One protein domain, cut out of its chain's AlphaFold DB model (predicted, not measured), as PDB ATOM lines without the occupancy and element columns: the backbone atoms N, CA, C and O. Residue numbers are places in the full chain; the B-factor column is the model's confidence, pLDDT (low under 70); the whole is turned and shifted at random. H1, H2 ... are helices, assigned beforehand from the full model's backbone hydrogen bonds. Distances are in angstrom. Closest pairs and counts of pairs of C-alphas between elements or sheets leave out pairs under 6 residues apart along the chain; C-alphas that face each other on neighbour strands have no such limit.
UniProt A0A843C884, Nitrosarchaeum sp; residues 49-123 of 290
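AT A GLANCE: This is residues 49 to 123 of the 290 residues of a protein of Nitrosarchaeum sp (UniProt A0A843C884). H1 and H2 form a V with its corner at Gly 63, and H4 sits between the two arms, touching both. H3, beyond the far end of H2, packs on H4 as well, and after H4 an unnamed tail runs out to Ile 123. The printed part has 75 residues with four named helices, H1, H2, H3 and H4 in order, and no named strand; the class is all helix. It is compact, with a radius of gyration of the C-alphas of 12.2 A, and spans 34 by 28 by 25 A.

HOW THE PARTS SIT: H1, residues 49 to 62, and H2, residues 64 to 79, are close but not clearly touching; their closest C-alphas, of Tyr 59 and Met 67, are 6.7 A apart. H3, residues 83 to 88, and H2 touch only at the corner, and only just, with 3 pairs of C-alphas within 8 A, the closest being Gln 77 and Leu 83 at 4.9 A. H4, residues 97 to 107, is the hub, touching the other three. It touches H1 at a steep tilt of 39 degrees, opposite ways, closest at the C-alphas of Arg 52 and Ala 107, 5.1 A. H2, with residues 67 to 74 alone, touches H4 about perpendicular, at 85 degrees, closest at the C-alphas of Leu 74 and Trp 102, 6.9 A. H3 touches H4 at a steep tilt of 54 degrees, closest at the C-alphas of Ile 87 and Tyr 99, 4.5 A. H1 and H3 are apart. Every O i to N i+4 pair is within hydrogen-bond range in H2, H3 and H4, and 7 of 10 in H1.

IN THESE COORDINATES: H1 begins at C-alpha 49 (44.930, -24.566, 49.873) and is 20.5 A long. H2 is 22.7 A, H3 8.7 A and H4 15.5 A, ending at C-alpha 107 (39.427, -21.502, 46.005).

THE WHOLE: The C-alphas farthest apart, of Asp 65 and Ile 123, are 36.1 A apart. The printed part has no cut, and no link between helices is long. Residues 119 to 123 have pLDDT under 70.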
ATOM      1  N   SER A  49      43.694 -24.395  50.651       76.38
ATOM      2  CA  SER A  49      44.930 -24.566  49.873       76.38
ATOM      3  C   SER A  49      44.970 -25.888  49.103       76.38
ATOM      4  O   SER A  49      45.332 -25.900  47.933       76.38
ATOM      5  N   GLU A  50      44.505 -26.981  49.710       80.69
ATOM      6  CA  GLU A  50      44.421 -28.283  49.040       80.69
ATOM      7  C   GLU A  50      43.354 -28.270  47.943       80.69
ATOM      8  O   GLU A  50      43.556 -28.838  46.871       80.69
ATOM      9  N   TRP A  51      42.246 -27.554  48.165       81.50
ATOM     10  CA  TRP A  51      41.256 -27.310  47.119       81.50
ATOM     11  C   TRP A  51      41.835 -26.526  45.944       81.50
ATOM     12  O   TRP A  51      41.566 -26.870  44.798       81.50
ATOM     13  N   ARG A  52      42.657 -25.506  46.200       84.75
ATOM     14  CA  ARG A  52      43.323 -24.740  45.142       84.75
ATOM     15  C   ARG A  52      44.224 -25.616  44.276       84.75
ATOM     16  O   ARG A  52      44.145 -25.527  43.052       84.75
ATOM     17  N   ASP A  53      45.041 -26.454  44.907       83.94
ATOM     18  CA  ASP A  53      45.963 -27.348  44.204       83.94
ATOM     19  C   ASP A  53      45.189 -28.351  43.343       83.94
ATOM     20  O   ASP A  53      45.458 -28.479  42.149       83.94
ATOM     21  N   LEU A  54      44.169 -28.993  43.914       84.31
ATOM     22  CA  LEU A  54      43.333 -29.953  43.196       84.31
ATOM     23  C   LEU A  54      42.598 -29.314  42.005       84.31
ATOM     24  O   LEU A  54      42.541 -29.878  40.916       84.31
ATOM     25  N   TRP A  55      42.040 -28.118  42.192       89.56
ATOM     26  CA  TRP A  55      41.258 -27.446  41.154       89.56
ATOM     27  C   TRP A  55      42.114 -26.757  40.086       89.56
ATOM     28  O   TRP A  55      41.576 -26.285  39.084       89.56
ATOM     29  N   SER A  56      43.442 -26.740  40.230       90.19
ATOM     30  CA  SER A  56      44.349 -26.278  39.170       90.19
ATOM     31  C   SER A  56      44.254 -27.128  37.891       90.19
ATOM     32  O   SER A  56      44.426 -26.611  36.780       90.19
ATOM     33  N   GLU A  57      43.890 -28.408  38.022       90.00
ATOM     34  CA  GLU A  57      43.663 -29.313  36.892       90.00
ATOM     35  C   GLU A  57      42.465 -28.877  36.041       90.00
ATOM     36  O   GLU A  57      42.543 -28.929  34.814       90.00
ATOM     37  N   TYR A  58      41.400 -28.358  36.666       92.50
ATOM     38  CA  TYR A  58      40.239 -27.829  35.946       92.50
ATOM     39  C   TYR A  58      40.630 -26.669  35.025       92.50
ATOM     40  O   TYR A  58      40.294 -26.664  33.841       92.50
ATOM     41  N   TYR A  59      41.413 -25.714  35.540       92.31
ATOM     42  CA  TYR A  59      41.904 -24.585  34.744       92.31
ATOM     43  C   TYR A  59      42.751 -25.056  33.556       92.31
ATOM     44  O   TYR A  59      42.585 -24.572  32.436       92.31
ATOM     45  N   THR A  60      43.622 -26.042  33.784       91.75
ATOM     46  CA  THR A  60      44.464 -26.636  32.736       91.75
ATOM     47  C   THR A  60      43.623 -27.334  31.667       91.75
ATOM     48  O   THR A  60      43.872 -27.158  30.476       91.75
ATOM     49  N   PHE A  61      42.606 -28.090  32.081       94.19
ATOM     50  CA  PHE A  61      41.701 -28.815  31.194       94.19
ATOM     51  C   PHE A  61      40.867 -27.878  30.306       94.19
ATOM     52  O   PHE A  61      40.711 -28.137  29.113       94.19
ATOM     53  N   LYS A  62      40.348 -26.777  30.863       95.56
ATOM     54  CA  LYS A  62      39.505 -25.825  30.121       95.56
ATOM     55  C   LYS A  62      40.306 -24.840  29.265       95.56
ATOM     56  O   LYS A  62      39.822 -24.422  28.214       95.56
ATOM     57  N   GLY A  63      41.514 -24.490  29.700       94.88
ATOM     58  CA  GLY A  63      42.397 -23.539  29.029       94.88
ATOM     59  C   GLY A  63      42.180 -22.083  29.457       94.88
ATOM     60  O   GLY A  63      41.076 -21.667  29.819       94.88
ATOM     61  N   ALA A  64      43.261 -21.298  29.390       93.06
ATOM     62  CA  ALA A  64      43.328 -19.940  29.931       93.06
ATOM     63  C   ALA A  64      42.301 -18.983  29.308       93.06
ATOM     64  O   ALA A  64      41.518 -18.382  30.039       93.06
ATOM     65  N   ASP A  65      42.243 -18.905  27.973       94.75
ATOM     66  CA  ASP A  65      41.342 -17.988  27.259       94.75
ATOM     67  C   ASP A  65      39.870 -18.212  27.638       94.75
ATOM     68  O   ASP A  65      39.109 -17.264  27.838       94.75
ATOM     69  N   TRP A  66      39.463 -19.479  27.762       96.81
ATOM     70  CA  TRP A  66      38.096 -19.829  28.135       96.81
ATOM     71  C   TRP A  66      37.810 -19.469  29.595       96.81
ATOM     72  O   TRP A  66      36.776 -18.865  29.882       96.81
ATOM     73  N   MET A  67      38.731 -19.781  30.513       97.12
ATOM     74  CA  MET A  67      38.585 -19.445  31.931       97.12
ATOM     75  C   MET A  67      38.506 -17.930  32.148       97.12
ATOM     76  O   MET A  67      37.645 -17.464  32.892       97.12
ATOM     77  N   GLU A  68      39.330 -17.144  31.450       94.44
ATOM     78  CA  GLU A  68      39.285 -15.680  31.508       94.44
ATOM     79  C   GLU A  68      37.955 -15.119  30.994       94.44
ATOM     80  O   GLU A  68      37.386 -14.218  31.613       94.44
ATOM     81  N   GLN A  69      37.405 -15.682  29.915       96.62
ATOM     82  CA  GLN A  69      36.070 -15.310  29.443       96.62
ATOM     83  C   GLN A  69      34.983 -15.641  30.469       96.62
ATOM     84  O   GLN A  69      34.108 -14.813  30.723       96.62
ATOM     85  N   GLN A  70      35.041 -16.818  31.094       96.81
ATOM     86  CA  GLN A  70      34.073 -17.204  32.120       96.81
ATOM     87  C   GLN A  70      34.198 -16.368  33.393       96.81
ATOM     88  O   GLN A  70      33.188 -16.060  34.023       96.81
ATOM     89  N   LYS A  71      35.408 -15.918  33.737       96.19
ATOM     90  CA  LYS A  71      35.622 -14.980  34.839       96.19
ATOM     91  C   LYS A  71      34.852 -13.677  34.638       96.19
ATOM     92  O   LYS A  71      34.251 -13.174  35.580       96.19
ATOM     93  N   LEU A  72      34.830 -13.151  33.413       96.38
ATOM     94  CA  LEU A  72      34.077 -11.933  33.103       96.38
ATOM     95  C   LEU A  72      32.570 -12.119  33.327       96.38
ATOM     96  O   LEU A  72      31.908 -11.203  33.820       96.38
ATOM     97  N   GLU A  73      32.028 -13.294  32.993       95.62
ATOM     98  CA  GLU A  73      30.623 -13.603  33.269       95.62
ATOM     99  C   GLU A  73      30.384 -13.783  34.776       95.62
ATOM    100  O   GLU A  73      29.461 -13.178  35.312       95.62
ATOM    101  N   LEU A  74      31.256 -14.499  35.490       95.56
ATOM    102  CA  LEU A  74      31.203 -14.641  36.951       95.56
ATOM    103  C   LEU A  74      31.199 -13.280  37.676       95.56
ATOM    104  O   LEU A  74      30.376 -13.034  38.565       95.56
ATOM    105  N   ASP A  75      32.082 -12.365  37.273       95.38
ATOM    106  CA  ASP A  75      32.177 -11.014  37.836       95.38
ATOM    107  C   ASP A  75      30.893 -10.207  37.608       95.38
ATOM    108  O   ASP A  75      30.491  -9.387  38.440       95.38
ATOM    109  N   LYS A  76      30.231 -10.421  36.469       96.00
ATOM    110  CA  LYS A  76      28.947  -9.793  36.152       96.00
ATOM    111  C   LYS A  76      27.829 -10.333  37.043       96.00
ATOM    112  O   LYS A  76      27.059  -9.527  37.559       96.00
ATOM    113  N   GLN A  77      27.783 -11.644  37.281       94.56
ATOM    114  CA  GLN A  77      26.769 -12.272  38.143       94.56
ATOM    115  C   GLN A  77      26.941 -11.899  39.616       94.56
ATOM    116  O   GLN A  77      25.962 -11.677  40.329       94.56
ATOM    117  N   THR A  78      28.191 -11.735  40.049       90.62
ATOM    118  CA  THR A  78      28.528 -11.241  41.389       90.62
ATOM    119  C   THR A  78      28.029  -9.807  41.598       90.62
ATOM    120  O   THR A  78      27.542  -9.469  42.672       90.62
ATOM    121  N   LYS A  79      28.094  -8.952  40.568       91.50
ATOM    122  CA  LYS A  79      27.585  -7.569  40.630       91.50
ATOM    123  C   LYS A  79      26.061  -7.474  40.579       91.50
ATOM    124  O   LYS A  79      25.519  -6.467  41.026       91.50
ATOM    125  N   SER A  80      25.383  -8.464  40.003       89.31
ATOM    126  CA  SER A  80      23.925  -8.461  39.839       89.31
ATOM    127  C   SER A  80      23.167  -9.217  40.932       89.31
ATOM    128  O   SER A  80      21.961  -9.374  40.785       89.31
ATOM    129  N   ASP A  81      23.849  -9.700  41.976       82.25
ATOM    130  CA  ASP A  81      23.275 -10.509  43.071       82.25
ATOM    131  C   ASP A  81      22.594 -11.818  42.606       82.25
ATOM    132  O   ASP A  81      21.768 -12.400  43.299       82.25
ATOM    133  N   ASN A  82      22.971 -12.319  41.421       92.25
ATOM    134  CA  ASN A  82      22.431 -13.556  40.828       92.25
ATOM    135  C   ASN A  82      23.434 -14.717  40.891       92.25
ATOM    136  O   ASN A  82      23.260 -15.742  40.233       92.25
ATOM    137  N   LEU A  83      24.514 -14.556  41.662       91.94
ATOM    138  CA  LEU A  83      25.632 -15.494  41.694       91.94
ATOM    139  C   LEU A  83      25.183 -16.920  42.046       91.94
ATOM    140  O   LEU A  83      25.594 -17.866  41.382       91.94
ATOM    141  N   LYS A  84      24.312 -17.072  43.049       91.81
ATOM    142  CA  LYS A  84      23.811 -18.383  43.485       91.81
ATOM    143  C   LYS A  84      23.015 -19.098  42.391       91.81
ATOM    144  O   LYS A  84      23.311 -20.243  42.075       91.81
ATOM    145  N   GLU A  85      22.049 -18.410  41.786       92.75
ATOM    146  CA  GLU A  85      21.242 -18.967  40.694       92.75
ATOM    147  C   GLU A  85      22.121 -19.345  39.494       92.75
ATOM    148  O   GLU A  85      21.935 -20.393  38.878       92.75
ATOM    149  N   TRP A  86      23.128 -18.523  39.191       93.50
ATOM    150  CA  TRP A  86      24.077 -18.807  38.121       93.50
ATOM    151  C   TRP A  86      24.936 -20.046  38.410       93.50
ATOM    152  O   TRP A  86      25.080 -20.893  37.530       93.50
ATOM    153  N   ILE A  87      25.452 -20.198  39.631       91.38
ATOM    154  CA  ILE A  87      26.206 -21.387  40.068       91.38
ATOM    155  C   ILE A  87      25.357 -22.653  39.947       91.38
ATOM    156  O   ILE A  87      25.833 -23.675  39.455       91.38
ATOM    157  N   GLU A  88      24.103 -22.577  40.390       88.94
ATOM    158  CA  GLU A  88      23.171 -23.707  40.438       88.94
ATOM    159  C   GLU A  88      22.545 -24.020  39.067       88.94
ATOM    160  O   GLU A  88      21.928 -25.072  38.870       88.94
ATOM    161  N   SER A  89      22.734 -23.141  38.081       86.69
ATOM    162  CA  SER A  89      22.265 -23.393  36.724       86.69
ATOM    163  C   SER A  89      22.995 -24.594  36.110       86.69
ATOM    164  O   SER A  89      24.219 -24.706  36.148       86.69
ATOM    165  N   GLY A  90      22.221 -25.522  35.547       78.88
ATOM    166  CA  GLY A  90      22.749 -26.719  34.890       78.88
ATOM    167  C   GLY A  90      22.800 -27.981  35.758       78.88
ATOM    168  O   GLY A  90      23.047 -29.056  35.199       78.88
ATOM    169  N   TYR A  91      22.458 -27.900  37.052       80.31
ATOM    170  CA  TYR A  91      22.361 -29.062  37.954       80.31
ATOM    171  C   TYR A  91      21.438 -30.156  37.396       80.31
ATOM    172  O   TYR A  91      21.837 -31.318  37.323       80.31
ATOM    173  N   ASP A  92      20.254 -29.782  36.899       77.00
ATOM    174  CA  ASP A  92      19.287 -30.716  36.295       77.00
ATOM    175  C   ASP A  92      19.849 -31.451  35.066       77.00
ATOM    176  O   ASP A  92      19.446 -32.570  34.750       77.00
ATOM    177  N   SER A  93      20.800 -30.823  34.370       81.00
ATOM    178  CA  SER A  93      21.464 -31.373  33.185       81.00
ATOM    179  C   SER A  93      22.815 -32.027  33.475       81.00
ATOM    180  O   SER A  93      23.476 -32.450  32.530       81.00
ATOM    181  N   GLN A  94      23.237 -32.111  34.746       81.62
ATOM    182  CA  GLN A  94      24.580 -32.574  35.141       81.62
ATOM    183  C   GLN A  94      25.718 -31.781  34.468       81.62
ATOM    184  O   GLN A  94      26.831 -32.278  34.276       81.62
ATOM    185  N   ASN A  95      25.433 -30.541  34.070       86.94
ATOM    186  CA  ASN A  95      26.401 -29.620  33.505       86.94
ATOM    187  C   ASN A  95      26.736 -28.592  34.581       86.94
ATOM    188  O   ASN A  95      25.997 -27.632  34.785       86.94
ATOM    189  N   PHE A  96      27.854 -28.811  35.266       89.62
ATOM    190  CA  PHE A  96      28.284 -27.988  36.391       89.62
ATOM    191  C   PHE A  96      29.279 -26.899  35.973       89.62
ATOM    192  O   PHE A  96      30.046 -26.440  36.811       89.62
ATOM    193  N   THR A  97      29.270 -26.462  34.705       93.19
ATOM    194  CA  THR A  97      30.207 -25.448  34.172       93.19
ATOM    195  C   THR A  97      30.329 -24.235  35.096       93.19
ATOM    196  O   THR A  97      31.425 -23.871  35.515       93.19
ATOM    197  N   ASN A  98      29.199 -23.625  35.456       94.56
ATOM    198  CA  ASN A  98      29.192 -22.386  36.234       94.56
ATOM    199  C   ASN A  98      29.654 -22.618  37.676       94.56
ATOM    200  O   ASN A  98      30.459 -21.846  38.200       94.56
ATOM    201  N   TYR A  99      29.222 -23.725  38.286       91.81
ATOM    202  CA  TYR A  99      29.729 -24.165  39.583       91.81
ATOM    203  C   TYR A  99      31.242 -24.391  39.556       91.81
ATOM    204  O   TYR A  99      31.947 -23.903  40.436       91.81
ATOM    205  N   ASN A 100      31.761 -25.081  38.540       93.19
ATOM    206  CA  ASN A 100      33.175 -25.414  38.448       93.19
ATOM    207  C   ASN A 100      34.042 -24.159  38.263       93.19
ATOM    208  O   ASN A 100      35.062 -23.999  38.938       93.19
ATOM    209  N   VAL A 101      33.607 -23.232  37.404       95.44
ATOM    210  CA  VAL A 101      34.239 -21.916  37.233       95.44
ATOM    211  C   VAL A 101      34.253 -21.147  38.550       95.44
ATOM    212  O   VAL A 101      35.309 -20.671  38.974       95.44
ATOM    213  N   TRP A 102      33.095 -21.021  39.203       94.62
ATOM    214  CA  TRP A 102      32.995 -20.313  40.475       94.62
ATOM    215  C   TRP A 102      33.912 -20.935  41.526       94.62
ATOM    216  O   TRP A 102      34.692 -20.213  42.144       94.62
ATOM    217  N   PHE A 103      33.869 -22.258  41.697       91.38
ATOM    218  CA  PHE A 103      34.634 -22.942  42.732       91.38
ATOM    219  C   PHE A 103      36.140 -22.767  42.522       91.38
ATOM    220  O   PHE A 103      36.857 -22.474  43.479       91.38
ATOM    221  N   TYR A 104      36.621 -22.860  41.276       93.38
ATOM    222  CA  TYR A 104      38.016 -22.568  40.953       93.38
ATOM    223  C   TYR A 104      38.418 -21.161  41.419       93.38
ATOM    224  O   TYR A 104      39.402 -21.002  42.148       93.38
ATOM    225  N   TYR A 105      37.662 -20.129  41.034       94.56
ATOM    226  CA  TYR A 105      37.995 -18.753  41.404       94.56
ATOM    227  C   TYR A 105      37.826 -18.493  42.902       94.56
ATOM    228  O   TYR A 105      38.637 -17.780  43.492       94.56
ATOM    229  N   TYR A 106      36.845 -19.115  43.547       90.69
ATOM    230  CA  TYR A 106      36.626 -19.031  44.986       90.69
ATOM    231  C   TYR A 106      37.776 -19.667  45.792       90.69
ATOM    232  O   TYR A 106      38.300 -19.047  46.722       90.69
ATOM    233  N   ALA A 107      38.259 -20.851  45.396       87.25
ATOM    234  CA  ALA A 107      39.427 -21.502  46.005       87.25
ATOM    235  C   ALA A 107      40.729 -20.683  45.834       87.25
ATOM    236  O   ALA A 107      41.660 -20.773  46.645       87.25
ATOM    237  N   ASN A 108      40.783 -19.843  44.796       90.00
ATOM    238  CA  ASN A 108      41.885 -18.928  44.498       90.00
ATOM    239  C   ASN A 108      41.708 -17.513  45.080       90.00
ATOM    240  O   ASN A 108      42.499 -16.635  44.745       90.00
ATOM    241  N   ASP A 109      40.706 -17.279  45.935       90.19
ATOM    242  CA  ASP A 109      40.419 -15.964  46.537       90.19
ATOM    243  C   ASP A 109      40.062 -14.870  45.508       90.19
ATOM    244  O   ASP A 109      40.275 -13.680  45.729       90.19
ATOM    245  N   GLN A 110      39.514 -15.269  44.359       94.12
ATOM    246  CA  GLN A 110      39.147 -14.389  43.244       94.12
ATOM    247  C   GLN A 110      37.635 -14.299  43.008       94.12
ATOM    248  O   GLN A 110      37.211 -13.591  42.100       94.12
ATOM    249  N   ALA A 111      36.829 -15.001  43.805       92.88
ATOM    250  CA  ALA A 111      35.375 -14.916  43.786       92.88
ATOM    251  C   ALA A 111      34.815 -15.031  45.212       92.88
ATOM    252  O   ALA A 111      35.420 -15.717  46.041       92.88
ATOM    253  N   PRO A 112      33.681 -14.379  45.521       92.06
ATOM    254  CA  PRO A 112      33.013 -14.545  46.807       92.06
ATOM    255  C   PRO A 112      32.226 -15.863  46.863       92.06
ATOM    256  O   PRO A 112      31.842 -16.411  45.828       92.06
ATOM    257  N   ALA A 113      31.944 -16.350  48.071       87.19
ATOM    258  CA  ALA A 113      30.930 -17.381  48.273       87.19
ATOM    259  C   ALA A 113      29.547 -16.725  48.417       87.19
ATOM    260  O   ALA A 113      29.432 -15.748  49.161       87.19
ATOM    261  N   PRO A 114      28.504 -17.223  47.730       87.38
ATOM    262  CA  PRO A 114      27.133 -16.878  48.082       87.38
ATOM    263  C   PRO A 114      26.747 -17.498  49.436       87.38
ATOM    264  O   PRO A 114      27.368 -18.456  49.894       87.38
ATOM    265  N   GLU A 115      25.679 -16.982  50.042       82.69
ATOM    266  CA  GLU A 115      25.170 -17.476  51.327       82.69
ATOM    267  C   GLU A 115      24.864 -18.986  51.285       82.69
ATOM    268  O   GLU A 115      24.114 -19.472  50.424       82.69
ATOM    269  N   GLY A 116      25.442 -19.730  52.230       75.38
ATOM    270  CA  GLY A 116      25.342 -21.187  52.346       75.38
ATOM    271  C   GLY A 116      26.410 -21.964  51.568       75.38
ATOM    272  O   GLY A 116      26.423 -23.192  51.640       75.38
ATOM    273  N   TYR A 117      27.291 -21.274  50.841       73.38
ATOM    274  CA  TYR A 117      28.445 -21.849  50.140       73.38
ATOM    275  C   TYR A 117      29.779 -21.477  50.800       73.38
ATOM    276  O   TYR A 117      30.846 -21.811  50.277       73.38
ATOM    277  N   GLU A 118      29.749 -20.784  51.939       73.81
ATOM    278  CA  GLU A 118      30.945 -20.517  52.719       73.81
ATOM    279  C   GLU A 118      31.570 -21.842  53.163       73.81
ATOM    280  O   GLU A 118      30.920 -22.714  53.745       73.81
ATOM    281  N   LEU A 119      32.867 -21.994  52.899       63.22
ATOM    282  CA  LEU A 119      33.629 -23.066  53.523       63.22
ATOM    283  C   LEU A 119      33.743 -22.688  54.993       63.22
ATOM    284  O   LEU A 119      34.459 -21.751  55.334       63.22
ATOM    285  N   ASP A 120      32.987 -23.373  55.844       55.94
ATOM    286  CA  ASP A 120      33.026 -23.132  57.277       55.94
ATOM    287  C   ASP A 120      34.390 -23.564  57.839       55.94
ATOM    288  O   ASP A 120      34.619 -24.717  58.216       55.94
ATOM    289  N   GLU A 121      35.316 -22.610  57.897       54.44
ATOM    290  CA  GLU A 121      36.621 -22.770  58.534       54.44
ATOM    291  C   GLU A 121      36.488 -23.027  60.052       54.44
ATOM    292  O   GLU A 121      37.420 -23.530  60.678       54.44
ATOM    293  N   THR A 122      35.326 -22.765  60.668       48.56
ATOM    294  CA  THR A 122      35.074 -23.017  62.097       48.56
ATOM    295  C   THR A 122      34.666 -24.465  62.393       48.56
ATOM    296  O   THR A 122      34.931 -24.959  63.493       48.56
ATOM    297  N   ILE A 123      34.157 -25.210  61.400       50.22
ATOM    298  CA  ILE A 123      33.972 -26.677  61.469       50.22
ATOM    299  C   ILE A 123      35.320 -27.427  61.379       50.22
ATOM    300  O   ILE A 123      35.417 -28.599  61.753       50.22
TER     301      ILE A 123